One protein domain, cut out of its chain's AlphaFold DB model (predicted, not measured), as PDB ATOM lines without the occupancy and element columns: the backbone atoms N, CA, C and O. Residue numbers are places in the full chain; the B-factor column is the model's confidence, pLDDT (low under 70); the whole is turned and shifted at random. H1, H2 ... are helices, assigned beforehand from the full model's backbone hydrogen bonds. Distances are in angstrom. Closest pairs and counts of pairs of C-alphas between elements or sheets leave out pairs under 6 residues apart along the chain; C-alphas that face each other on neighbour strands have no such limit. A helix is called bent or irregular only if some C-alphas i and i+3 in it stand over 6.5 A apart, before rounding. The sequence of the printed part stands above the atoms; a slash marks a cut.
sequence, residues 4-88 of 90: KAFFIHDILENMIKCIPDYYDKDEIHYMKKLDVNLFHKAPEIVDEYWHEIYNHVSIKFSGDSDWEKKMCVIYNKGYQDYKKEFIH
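What this domain is: This is residues 4 to 88 of the 90 residues of an uncharacterized protein of Legionellales bacterium (UniProt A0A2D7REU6). Four helices stand side by side in an up-and-down bundle, each running against the one before it in the chain. H4, the longest, lies along the bundle next to H1; H2 is on the other side of H1, and H3 closes the ring more loosely between H2 and H4. The printed part has 85 residues with four named helices, H1 to H4 in chain order, and no named strand; the class is all helix. The whole is compact, with a radius of gyration of the C-alphas of 12.5 A, and only just elongated, spanning 36 by 24 by 19 A.

How they stand to each other: H4, residues 66 to 87, touches H1, residues 4 to 16, at a shallow tilt of 8 degrees, opposite ways; their closest C-alphas, of Met 15 and Met 71, are 5.2 A apart. H1 and H2, residues 25 to 38, form a hairpin at a shallow tilt of 9 degrees, closest at the C-alphas of His 9 and Asp 35, 5.9 A. H2 and H3, residues 49 to 60, also form a hairpin but only just touch, with 3 pairs of C-alphas within 8 A; the closest are those of Leu 38 and Tyr 49, 7.4 A. H3 and H4 are close but not clearly touching, with the C-alphas of Trp 50 and Tyr 79 the closest at 7.4 A. H1 and H3 are near each other, and H2 and H4 are apart. In H1, H2, H3 and H4 every O i to N i+4 pair is within hydrogen-bond range.

Where its parts are: H4 is 30.4 A long and ends at C-alpha 87 (-65.570, 11.412, -110.218); it is neither bent nor irregular, but only just: C-alphas 84 and 87 are 6.1 A apart. H1, 18.6 A, begins at C-alpha 4 (-61.601, 16.247, -102.058). H2 measures 20.2 A and H3 16.9 A.

The domain as a whole: The printed part has no cut. The link from H3 to H4 is tight and the other two are short. Residues 21 to 26, of which 25 to 26 belong to H2, stand free. Mean pLDDT of the printed part is 89.0; residue 88 is under 70.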
ATOM      1  N   LYS A   4     -62.407  16.123-100.836       89.62
ATOM      2  CA  LYS A   4     -61.601  16.247-102.058       89.62
ATOM      3  C   LYS A   4     -60.286  16.994-101.814       89.62
ATOM      4  O   LYS A   4     -59.235  16.566-102.280       89.62
ATOM      5  N   ALA A   5     -60.343  18.104-101.074       90.06
ATOM      6  CA  ALA A   5     -59.167  18.910-100.764       90.06
ATOM      7  C   ALA A   5     -58.208  18.157 -99.833       90.06
ATOM      8  O   ALA A   5     -57.006  18.168-100.063       90.06
ATOM      9  N   PHE A   6     -58.718  17.427 -98.839       91.38
ATOM     10  CA  PHE A   6     -57.863  16.576 -98.005       91.38
ATOM     11  C   PHE A   6     -57.170  15.474 -98.802       91.38
ATOM     12  O   PHE A   6     -55.978  15.246 -98.621       91.38
ATOM     13  N   PHE A   7     -57.883  14.839 -99.732       92.75
ATOM     14  CA  PHE A   7     -57.280  13.815-100.576       92.75
ATOM     15  C   PHE A   7     -56.125  14.383-101.411       92.75
ATOM     16  O   PHE A   7     -55.056  13.785-101.490       92.75
ATOM     17  N   ILE A   8     -56.314  15.555-102.023       92.81
ATOM     18  CA  ILE A   8     -55.264  16.203-102.822       92.81
ATOM     19  C   ILE A   8     -54.083  16.633-101.934       92.81
ATOM     20  O   ILE A   8     -52.936  16.440-102.340       92.81
ATOM     21  N   HIS A   9     -54.345  17.148-100.728       93.88
ATOM     22  CA  HIS A   9     -53.321  17.493 -99.733       93.88
ATOM     23  C   HIS A   9     -52.411  16.300 -99.411       93.88
ATOM     24  O   HIS A   9     -51.190  16.402 -99.532       93.88
ATOM     25  N   ASP A  10     -52.992  15.136 -99.107       94.06
ATOM     26  CA  ASP A  10     -52.222  13.928 -98.792       94.06
ATOM     27  C   ASP A  10     -51.309  13.506 -99.957       94.06
ATOM     28  O   ASP A  10     -50.175  13.051 -99.761       94.06
ATOM     29  N   ILE A  11     -51.776  13.668-101.197       94.75
ATOM     30  CA  ILE A  11     -50.968  13.386-102.388       94.75
ATOM     31  C   ILE A  11     -49.843  14.416-102.542       94.75
ATOM     32  O   ILE A  11     -48.694  14.021-102.762       94.75
ATOM     33  N   LEU A  12     -50.132  15.709-102.374       93.81
ATOM     34  CA  LEU A  12     -49.136  16.782-102.441       93.81
ATOM     35  C   LEU A  12     -48.045  16.625-101.381       93.81
ATOM     36  O   LEU A  12     -46.861  16.716-101.711       93.81
ATOM     37  N   GLU A  13     -48.402  16.311-100.136       95.00
ATOM     38  CA  GLU A  13     -47.427  16.027 -99.083       95.00
ATOM     39  C   GLU A  13     -46.481  14.883 -99.476       95.00
ATOM     40  O   GLU A  13     -45.265  14.970 -99.282       95.00
ATOM     41  N   ASN A  14     -47.026  13.800-100.033       94.75
ATOM     42  CA  ASN A  14     -46.234  12.648-100.457       94.75
ATOM     43  C   ASN A  14     -45.306  12.980-101.633       94.75
ATOM     44  O   ASN A  14     -44.181  12.474-101.690       94.75
ATOM     45  N   MET A  15     -45.742  13.854-102.542       93.69
ATOM     46  CA  MET A  15     -44.898  14.373-103.618       93.69
ATOM     47  C   MET A  15     -43.755  15.228-103.063       93.69
ATOM     48  O   MET A  15     -42.603  14.997-103.424       93.69
ATOM     49  N   ILE A  16     -44.043  16.153-102.140       92.31
ATOM     50  CA  ILE A  16     -43.038  17.028-101.513       92.31
ATOM     51  C   ILE A  16     -41.977  16.205-100.774       92.31
ATOM     52  O   ILE A  16     -40.789  16.478-100.915       92.31
ATOM     53  N   LYS A  17     -42.380  15.151-100.050       93.19
ATOM     54  CA  LYS A  17     -41.465  14.233 -99.340       93.19
ATOM     55  C   LYS A  17     -40.509  13.472-100.271       93.19
ATOM     56  O   LYS A  17     -39.538  12.893 -99.792       93.19
ATOM     57  N   CYS A  18     -40.782  13.423-101.577       91.31
ATOM     58  CA  CYS A  18     -39.874  12.814-102.550       91.31
ATOM     59  C   CYS A  18     -38.802  13.778-103.057       91.31
ATOM     60  O   CYS A  18     -37.818  13.307-103.620       91.31
ATOM     61  N   ILE A  19     -38.975  15.087-102.875       90.31
ATOM     62  CA  ILE A  19     -38.004  16.076-103.334       90.31
ATOM     63  C   ILE A  19     -36.776  16.010-102.417       90.31
ATOM     64  O   ILE A  19     -36.929  16.124-101.200       90.31
ATOM     65  N   PRO A  20     -35.561  15.832-102.957       90.56
ATOM     66  CA  PRO A  20     -34.355  15.839-102.145       90.56
ATOM     67  C   PRO A  20     -34.130  17.200-101.479       90.56
ATOM     68  O   PRO A  20     -34.294  18.236-102.119       90.56
ATOM     69  N   ASP A  21     -33.642  17.214-100.238       88.00
ATOM     70  CA  ASP A  21     -33.404  18.455 -99.475       88.00
ATOM     71  C   ASP A  21     -32.372  19.404-100.114       88.00
ATOM     72  O   ASP A  21     -32.311  20.590 -99.782       88.00
ATOM     73  N   TYR A  22     -31.530  18.875-101.007       85.94
ATOM     74  CA  TYR A  22     -30.547  19.646-101.770       85.94
ATOM     75  C   TYR A  22     -31.125  20.278-103.045       85.94
ATOM     76  O   TYR A  22     -30.428  21.055-103.696       85.94
ATOM     77  N   TYR A  23     -32.346  19.907-103.438       86.56
ATOM     78  CA  TYR A  23     -33.021  20.463-104.605       86.56
ATOM     79  C   TYR A  23     -33.503  21.894-104.328       86.56
ATOM     80  O   TYR A  23     -33.503  22.359-103.186       86.56
ATOM     81  N   ASP A  24     -33.889  22.602-105.388       86.62
ATOM     82  CA  ASP A  24     -34.299  24.001-105.330       86.62
ATOM     83  C   ASP A  24     -35.383  24.240-104.260       86.62
ATOM     84  O   ASP A  24     -36.503  23.718-104.320       86.62
ATOM     85  N   LYS A  25     -35.027  25.040-103.251       87.50
ATOM     86  CA  LYS A  25     -35.896  25.357-102.115       87.50
ATOM     87  C   LYS A  25     -37.087  26.208-102.530       87.50
ATOM     88  O   LYS A  25     -38.125  26.123-101.868       87.50
ATOM     89  N   ASP A  26     -36.957  26.991-103.597       89.19
ATOM     90  CA  ASP A  26     -38.040  27.829-104.097       89.19
ATOM     91  C   ASP A  26     -39.147  26.960-104.709       89.19
ATOM     92  O   ASP A  26     -40.331  27.212-104.477       89.19
ATOM     93  N   GLU A  27     -38.784  25.863-105.377       87.94
ATOM     94  CA  GLU A  27     -39.742  24.899-105.937       87.94
ATOM     95  C   GLU A  27     -40.450  24.096-104.830       87.94
ATOM     96  O   GLU A  27     -41.671  23.919-104.852       87.94
ATOM     97  N   ILE A  28     -39.722  23.695-103.781       87.81
ATOM     98  CA  ILE A  28     -40.328  23.080-102.584       87.81
ATOM     99  C   ILE A  28     -41.308  24.055-101.915       87.81
ATOM    100  O   ILE A  28     -42.393  23.661-101.477       87.81
ATOM    101  N   HIS A  29     -40.939  25.335-101.818       90.81
ATOM    102  CA  HIS A  29     -41.805  26.364-101.253       90.81
ATOM    103  C   HIS A  29     -43.058  26.580-102.109       90.81
ATOM    104  O   HIS A  29     -44.156  26.700-101.563       90.81
ATOM    105  N   TYR A  30     -42.923  26.566-103.437       90.69
ATOM    106  CA  TYR A  30     -44.053  26.669-104.355       90.69
ATOM    107  C   TYR A  30     -45.037  25.506-104.182       90.69
ATOM    108  O   TYR A  30     -46.235  25.736-104.031       90.69
ATOM    109  N   MET A  31     -44.542  24.268-104.104       90.12
ATOM    110  CA  MET A  31     -45.378  23.089-103.850       90.12
ATOM    111  C   MET A  31     -46.143  23.189-102.520       90.12
ATOM    112  O   MET A  31     -47.336  22.901-102.466       90.12
ATOM    113  N   LYS A  32     -45.498  23.677-101.450       90.38
ATOM    114  CA  LYS A  32     -46.176  23.948-100.167       90.38
ATOM    115  C   LYS A  32     -47.221  25.059-100.277       90.38
ATOM    116  O   LYS A  32     -48.242  25.021 -99.601       90.38
ATOM    117  N   LYS A  33     -46.979  26.062-101.120       91.06
ATOM    118  CA  LYS A  33     -47.948  27.131-101.376       91.06
ATOM    119  C   LYS A  33     -49.182  26.605-102.112       91.06
ATOM    120  O   LYS A  33     -50.282  27.040-101.780       91.06
ATOM    121  N   LEU A  34     -49.018  25.680-103.064       89.38
ATOM    122  CA  LEU A  34     -50.152  24.991-103.695       89.38
ATOM    123  C   LEU A  34     -51.002  24.272-102.641       89.38
ATOM    124  O   LEU A  34     -52.217  24.434-102.590       89.38
ATOM    125  N   ASP A  35     -50.346  23.552-101.736       88.88
ATOM    126  CA  ASP A  35     -51.021  22.818-100.670       88.88
ATOM    127  C   ASP A  35     -51.848  23.721 -99.733       88.88
ATOM    128  O   ASP A  35     -53.008  23.447 -99.444       88.88
ATOM    129  N   VAL A  36     -51.305  24.872 -99.329       88.38
ATOM    130  CA  VAL A  36     -52.065  25.849 -98.529       88.38
ATOM    131  C   VAL A  36     -53.228  26.436 -99.333       88.38
ATOM    132  O   VAL A  36     -54.350  26.531 -98.832       88.38
ATOM    133  N   ASN A  37     -52.982  26.824-100.587       88.25
ATOM    134  CA  ASN A  37     -53.981  27.464-101.445       88.25
ATOM    135  C   ASN A  37     -55.179  26.559-101.748       88.25
ATOM    136  O   ASN A  37     -56.289  27.067-101.907       88.25
ATOM    137  N   LEU A  38     -54.973  25.244-101.801       89.00
ATOM    138  CA  LEU A  38     -56.015  24.241-102.004       89.00
ATOM    139  C   LEU A  38     -57.188  24.402-101.026       89.00
ATOM    140  O   LEU A  38     -58.345  24.360-101.438       89.00
ATOM    141  N   PHE A  39     -56.914  24.668 -99.747       87.56
ATOM    142  CA  PHE A  39     -57.959  24.834 -98.727       87.56
ATOM    143  C   PHE A  39     -58.712  26.167 -98.819       87.56
ATOM    144  O   PHE A  39     -59.758  26.330 -98.190       87.56
ATOM    145  N   HIS A  40     -58.208  27.111 -99.615       87.00
ATOM    146  CA  HIS A  40     -58.884  28.370 -99.925       87.00
ATOM    147  C   HIS A  40     -59.720  28.296-101.210       87.00
ATOM    148  O   HIS A  40     -60.392  29.269-101.556       87.00
ATOM    149  N   LYS A  41     -59.687  27.168-101.932       82.94
ATOM    150  CA  LYS A  41     -60.485  26.962-103.143       82.94
ATOM    151  C   LYS A  41     -61.897  26.509-102.792       82.94
ATOM    152  O   LYS A  41     -62.127  25.772-101.834       82.94
ATOM    153  N   ALA A  42     -62.847  26.953-103.607       83.75
ATOM    154  CA  ALA A  42     -64.223  26.508-103.498       83.75
ATOM    155  C   ALA A  42     -64.342  25.045-103.985       83.75
ATOM    156  O   ALA A  42     -63.669  24.692-104.959       83.75
ATOM    157  N   PRO A  43     -65.158  24.187-103.341       78.06
ATOM    158  CA  PRO A  43     -65.274  22.759-103.666       78.06
ATOM    159  C   PRO A  43     -65.525  22.444-105.146       78.06
ATOM    160  O   PRO A  43     -65.045  21.432-105.653       78.06
ATOM    161  N   GLU A  44     -66.259  23.313-105.839       80.94
ATOM    162  CA  GLU A  44     -66.609  23.201-107.256       80.94
ATOM    163  C   GLU A  44     -65.410  23.296-108.210       80.94
ATOM    164  O   GLU A  44     -65.471  22.746-109.304       80.94
ATOM    165  N   ILE A  45     -64.315  23.942-107.796       84.06
ATOM    166  CA  ILE A  45     -63.099  24.129-108.609       84.06
ATOM    167  C   ILE A  45     -61.902  23.333-108.075       84.06
ATOM    168  O   ILE A  45     -60.794  23.449-108.593       84.06
ATOM    169  N   VAL A  46     -62.095  22.512-107.037       85.50
ATOM    170  CA  VAL A  46     -61.029  21.665-106.472       85.50
ATOM    171  C   VAL A  46     -60.537  20.632-107.491       85.50
ATOM    172  O   VAL A  46     -59.352  20.310-107.516       85.50
ATOM    173  N   ASP A  47     -61.408  20.161-108.386       85.81
ATOM    174  CA  ASP A  47     -61.034  19.206-109.436       85.81
ATOM    175  C   ASP A  47     -60.035  19.819-110.439       85.81
ATOM    176  O   ASP A  47     -59.122  19.136-110.907       85.81
ATOM    177  N   GLU A  48     -60.148  21.122-110.720       86.31
ATOM    178  CA  GLU A  48     -59.229  21.849-111.609       86.31
ATOM    179  C   GLU A  48     -57.817  21.961-111.017       86.31
ATOM    180  O   GLU A  48     -56.844  22.171-111.745       86.31
ATOM    181  N   TYR A  49     -57.676  21.764-109.704       89.00
ATOM    182  CA  TYR A  49     -56.403  21.898-109.002       89.00
ATOM    183  C   TYR A  49     -55.365  20.861-109.447       89.00
ATOM    184  O   TYR A  49     -54.168  21.146-109.478       89.00
ATOM    185  N   TRP A  50     -55.815  19.689-109.903       90.38
ATOM    186  CA  TRP A  50     -54.947  18.681-110.512       90.38
ATOM    187  C   TRP A  50     -54.196  19.212-111.739       90.38
ATOM    188  O   TRP A  50     -53.020  18.895-111.922       90.38
ATOM    189  N   HIS A  51     -54.829  20.067-112.551       90.56
ATOM    190  CA  HIS A  51     -54.173  20.683-113.706       90.56
ATOM    191  C   HIS A  51     -53.085  21.679-113.295       90.56
ATOM    192  O   HIS A  51     -52.037  21.736-113.938       90.56
ATOM    193  N   GLU A  52     -53.298  22.441-112.220       90.50
ATOM    194  CA  GLU A  52     -52.298  23.376-111.689       90.50
ATOM    195  C   GLU A  52     -51.050  22.622-111.201       90.50
ATOM    196  O   GLU A  52     -49.925  22.980-111.563       90.50
ATOM    197  N   ILE A  53     -51.259  21.516-110.478       91.12
ATOM    198  CA  ILE A  53     -50.185  20.621-110.028       91.12
ATOM    199  C   ILE A  53     -49.450  20.026-111.236       91.12
ATOM    200  O   ILE A  53     -48.224  20.091-111.300       91.12
ATOM    201  N   TYR A  54     -50.174  19.496-112.226       92.12
ATOM    202  CA  TYR A  54     -49.578  18.922-113.436       92.12
ATOM    203  C   TYR A  54     -48.708  19.916-114.206       92.12
ATOM    204  O   TYR A  54     -47.588  19.587-114.602       92.12
ATOM    205  N   ASN A  55     -49.208  21.133-114.424       90.81
ATOM    206  CA  ASN A  55     -48.477  22.163-115.157       90.81
ATOM    207  C   ASN A  55     -47.157  22.494-114.460       90.81
ATOM    208  O   ASN A  55     -46.124  22.605-115.114       90.81
ATOM    209  N   HIS A  56     -47.164  22.589-113.131       89.12
ATOM    210  CA  HIS A  56     -45.940  22.819-112.378       89.12
ATOM    211  C   HIS A  56     -44.979  21.621-112.464       89.12
ATOM    212  O   HIS A  56     -43.813  21.787-112.826       89.12
ATOM    213  N   VAL A  57     -45.486  20.408-112.214       87.31
ATOM    214  CA  VAL A  57     -44.685  19.173-112.210       87.31
ATOM    215  C   VAL A  57     -44.041  18.908-113.567       87.31
ATOM    216  O   VAL A  57     -42.846  18.648-113.648       87.31
ATOM    217  N   SER A  58     -44.802  19.031-114.651       87.25
ATOM    218  CA  SER A  58     -44.309  18.780-116.012       87.25
ATOM    219  C   SER A  58     -43.231  19.770-116.465       87.25
ATOM    220  O   SER A  58     -42.328  19.393-117.211       87.25
ATOM    221  N   ILE A  59     -43.287  21.022-116.002       86.25
ATOM    222  CA  ILE A  59     -42.297  22.045-116.362       86.25
ATOM    223  C   ILE A  59     -41.023  21.900-115.522       86.25
ATOM    224  O   ILE A  59     -39.927  22.076-116.048       86.25
ATOM    225  N   LYS A  60     -41.158  21.613-114.223       84.56
ATOM    226  CA  LYS A  60     -40.052  21.703-113.256       84.56
ATOM    227  C   LYS A  60     -39.414  20.366-112.888       84.56
ATOM    228  O   LYS A  60     -38.245  20.343-112.522       84.56
ATOM    229  N   PHE A  61     -40.153  19.272-113.030       80.12
ATOM    230  CA  PHE A  61     -39.792  17.943-112.532       80.12
ATOM    231  C   PHE A  61     -39.873  16.873-113.636       80.12
ATOM    232  O   PHE A  61     -40.305  15.744-113.400       80.12
ATOM    233  N   SER A  62     -39.504  17.241-114.868       74.88
ATOM    234  CA  SER A  62     -39.512  16.369-116.055       74.88
ATOM    235  C   SER A  62     -38.158  15.730-116.373       74.88
ATOM    236  O   SER A  62     -37.955  15.219-117.476       74.88
ATOM    237  N   GLY A  63     -37.222  15.758-115.425       80.19
ATOM    238  CA  GLY A  63     -35.944  15.086-115.569       80.19
ATOM    239  C   GLY A  63     -36.036  13.565-115.440       80.19
ATOM    240  O   GLY A  63     -37.093  12.958-115.256       80.19
ATOM    241  N   ASP A  64     -34.869  12.935-115.567       83.38
ATOM    242  CA  ASP A  64     -34.723  11.480-115.604       83.38
ATOM    243  C   ASP A  64     -34.339  10.868-114.248       83.38
ATOM    244  O   ASP A  64     -34.048   9.668-114.162       83.38
ATOM    245  N   SER A  65     -34.313  11.674-113.184       88.75
ATOM    246  CA  SER A  65     -33.885  11.209-111.868       88.75
ATOM    247  C   SER A  65     -34.928  10.308-111.197       88.75
ATOM    248  O   SER A  65     -36.135  10.393-111.441       88.75
ATOM    249  N   ASP A  66     -34.461   9.426-110.311       91.31
ATOM    250  CA  ASP A  66     -35.326   8.446-109.639       91.31
ATOM    251  C   ASP A  66     -36.413   9.102-108.777       91.31
ATOM    252  O   ASP A  66     -37.529   8.587-108.666       91.31
ATOM    253  N   TRP A  67     -36.114  10.254-108.173       91.06
ATOM    254  CA  TRP A  67     -37.067  10.964-107.328       91.06
ATOM    255  C   TRP A  67     -38.136  11.703-108.149       91.06
ATOM    256  O   TRP A  67     -39.299  11.701-107.745       91.06
ATOM    257  N   GLU A  68     -37.795  12.235-109.330       90.75
ATOM    258  CA  GLU A  68     -38.761  12.809-110.287       90.75
ATOM    259  C   GLU A  68     -39.705  11.728-110.824       90.75
ATOM    260  O   GLU A  68     -40.927  11.898-110.833       90.75
ATOM    261  N   LYS A  69     -39.158  10.555-111.176       91.19
ATOM    262  CA  LYS A  69     -39.949   9.377-111.564       91.19
ATOM    263  C   LYS A  69     -40.904   8.959-110.450       91.19
ATOM    264  O   LYS A  69     -42.089   8.731-110.701       91.19
ATOM    265  N   LYS A  70     -40.422   8.907-109.205       92.44
ATOM    266  CA  LYS A  70     -41.253   8.594-108.034       92.44
ATOM    267  C   LYS A  70     -42.358   9.630-107.821       92.44
ATOM    268  O   LYS A  70     -43.497   9.245-107.565       92.44
ATOM    269  N   MET A  71     -42.057  10.919-107.975       92.06
ATOM    270  CA  MET A  71     -43.050  11.991-107.891       92.06
ATOM    271  C   MET A  71     -44.135  11.834-108.962       92.06
ATOM    272  O   MET A  71     -45.321  11.866-108.634       92.06
ATOM    273  N   CYS A  72     -43.747  11.584-110.214       90.81
ATOM    274  CA  CYS A  72     -44.682  11.313-111.304       90.81
ATOM    275  C   CYS A  72     -45.588  10.109-111.000       90.81
ATOM    276  O   CYS A  72     -46.784  10.143-111.290       90.81
ATOM    277  N   VAL A  73     -45.048   9.043-110.402       92.56
ATOM    278  CA  VAL A  73     -45.836   7.871-109.992       92.56
ATOM    279  C   VAL A  73     -46.851   8.231-108.905       92.56
ATOM    280  O   VAL A  73     -48.009   7.831-109.015       92.56
ATOM    281  N   ILE A  74     -46.449   9.001-107.888       94.75
ATOM    282  CA  ILE A  74     -47.348   9.446-106.809       94.75
ATOM    283  C   ILE A  74     -48.474  10.309-107.374       94.75
ATOM    284  O   ILE A  74     -49.637  10.034-107.089       94.75
ATOM    285  N   TYR A  75     -48.141  11.286-108.221       94.12
ATOM    286  CA  TYR A  75     -49.122  12.144-108.878       94.12
ATOM    287  C   TYR A  75     -50.138  11.323-109.680       94.12
ATOM    288  O   TYR A  75     -51.344  11.424-109.456       94.12
ATOM    289  N   ASN A  76     -49.660  10.466-110.590       92.31
ATOM    290  CA  ASN A  76     -50.538   9.697-111.471       92.31
ATOM    291  C   ASN A  76     -51.425   8.733-110.686       92.31
ATOM    292  O   ASN A  76     -52.617   8.628-110.970       92.31
ATOM    293  N   LYS A  77     -50.863   8.040-109.690       95.00
ATOM    294  CA  LYS A  77     -51.638   7.139-108.836       95.00
ATOM    295  C   LYS A  77     -52.686   7.913-108.035       95.00
ATOM    296  O   LYS A  77     -53.852   7.536-108.070       95.00
ATOM    297  N   GLY A  78     -52.287   9.009-107.390       94.38
ATOM    298  CA  GLY A  78     -53.183   9.870-106.622       94.38
ATOM    299  C   GLY A  78     -54.341  10.394-107.463       94.38
ATOM    300  O   GLY A  78     -55.488  10.293-107.046       94.38
ATOM    301  N   TYR A  79     -54.070  10.854-108.687       93.19
ATOM    302  CA  TYR A  79     -55.118  11.310-109.596       93.19
ATOM    303  C   TYR A  79     -56.068  10.178-110.014       93.19
ATOM    304  O   TYR A  79     -57.282  10.361-110.024       93.19
ATOM    305  N   GLN A  80     -55.553   8.986-110.335       92.50
ATOM    306  CA  GLN A  80     -56.409   7.843-110.679       92.50
ATOM    307  C   GLN A  80     -57.290   7.409-109.506       92.50
ATOM    308  O   GLN A  80     -58.468   7.115-109.707       92.50
ATOM    309  N   ASP A  81     -56.742   7.382-108.296       93.56
ATOM    310  CA  ASP A  81     -57.495   7.022-107.097       93.56
ATOM    311  C   ASP A  81     -58.535   8.105-106.761       93.56
ATOM    312  O   ASP A  81     -59.693   7.776-106.516       93.56
ATOM    313  N   TYR A  82     -58.192   9.388-106.926       91.75
ATOM    314  CA  TYR A  82     -59.137  10.504-106.830       91.75
ATOM    315  C   TYR A  82     -60.307  10.370-107.814       91.75
ATOM    316  O   TYR A  82     -61.468  10.546-107.443       91.75
ATOM    317  N   LYS A  83     -60.031  10.018-109.079       90.00
ATOM    318  CA  LYS A  83     -61.084   9.810-110.085       90.00
ATOM    319  C   LYS A  83     -62.036   8.678-109.701       90.00
ATOM    320  O   LYS A  83     -63.236   8.806-109.942       90.00
ATOM    321  N   LYS A  84     -61.514   7.582-109.138       89.81
ATOM    322  CA  LYS A  84     -62.332   6.443-108.690       89.81
ATOM    323  C   LYS A  84     -63.231   6.820-107.517       89.81
ATOM    324  O   LYS A  84     -64.392   6.432-107.525       89.81
ATOM    325  N   GLU A  85     -62.691   7.569-106.559       88.94
ATOM    326  CA  GLU A  85     -63.380   7.945-105.321       88.94
ATOM    327  C   GLU A  85     -64.445   9.031-105.553       88.94
ATOM    328  O   GLU A  85     -65.548   8.944-105.025       88.94
ATOM    329  N   PHE A  86     -64.135  10.054-106.362       87.31
ATOM    330  CA  PHE A  86     -64.943  11.281-106.410       87.31
ATOM    331  C   PHE A  86     -65.595  11.595-107.758       87.31
ATOM    332  O   PHE A  86     -66.546  12.374-107.788       87.31
ATOM    333  N   ILE A  87     -65.086  11.055-108.870       79.75
ATOM    334  CA  ILE A  87     -65.570  11.412-110.218       79.75
ATOM    335  C   ILE A  87     -66.439  10.300-110.829       79.75
ATOM    336  O   ILE A  87     -67.225  10.604-111.719       79.75
ATOM    337  N   HIS A  88     -66.360   9.051-110.337       63.12
ATOM    338  CA  HIS A  88     -67.142   7.896-110.817       63.12
ATOM    339  C   HIS A  88     -67.356   7.917-112.340       63.12
ATOM    340  O   HIS A  88     -68.474   8.037-112.842       63.12
TER     341      HIS A  88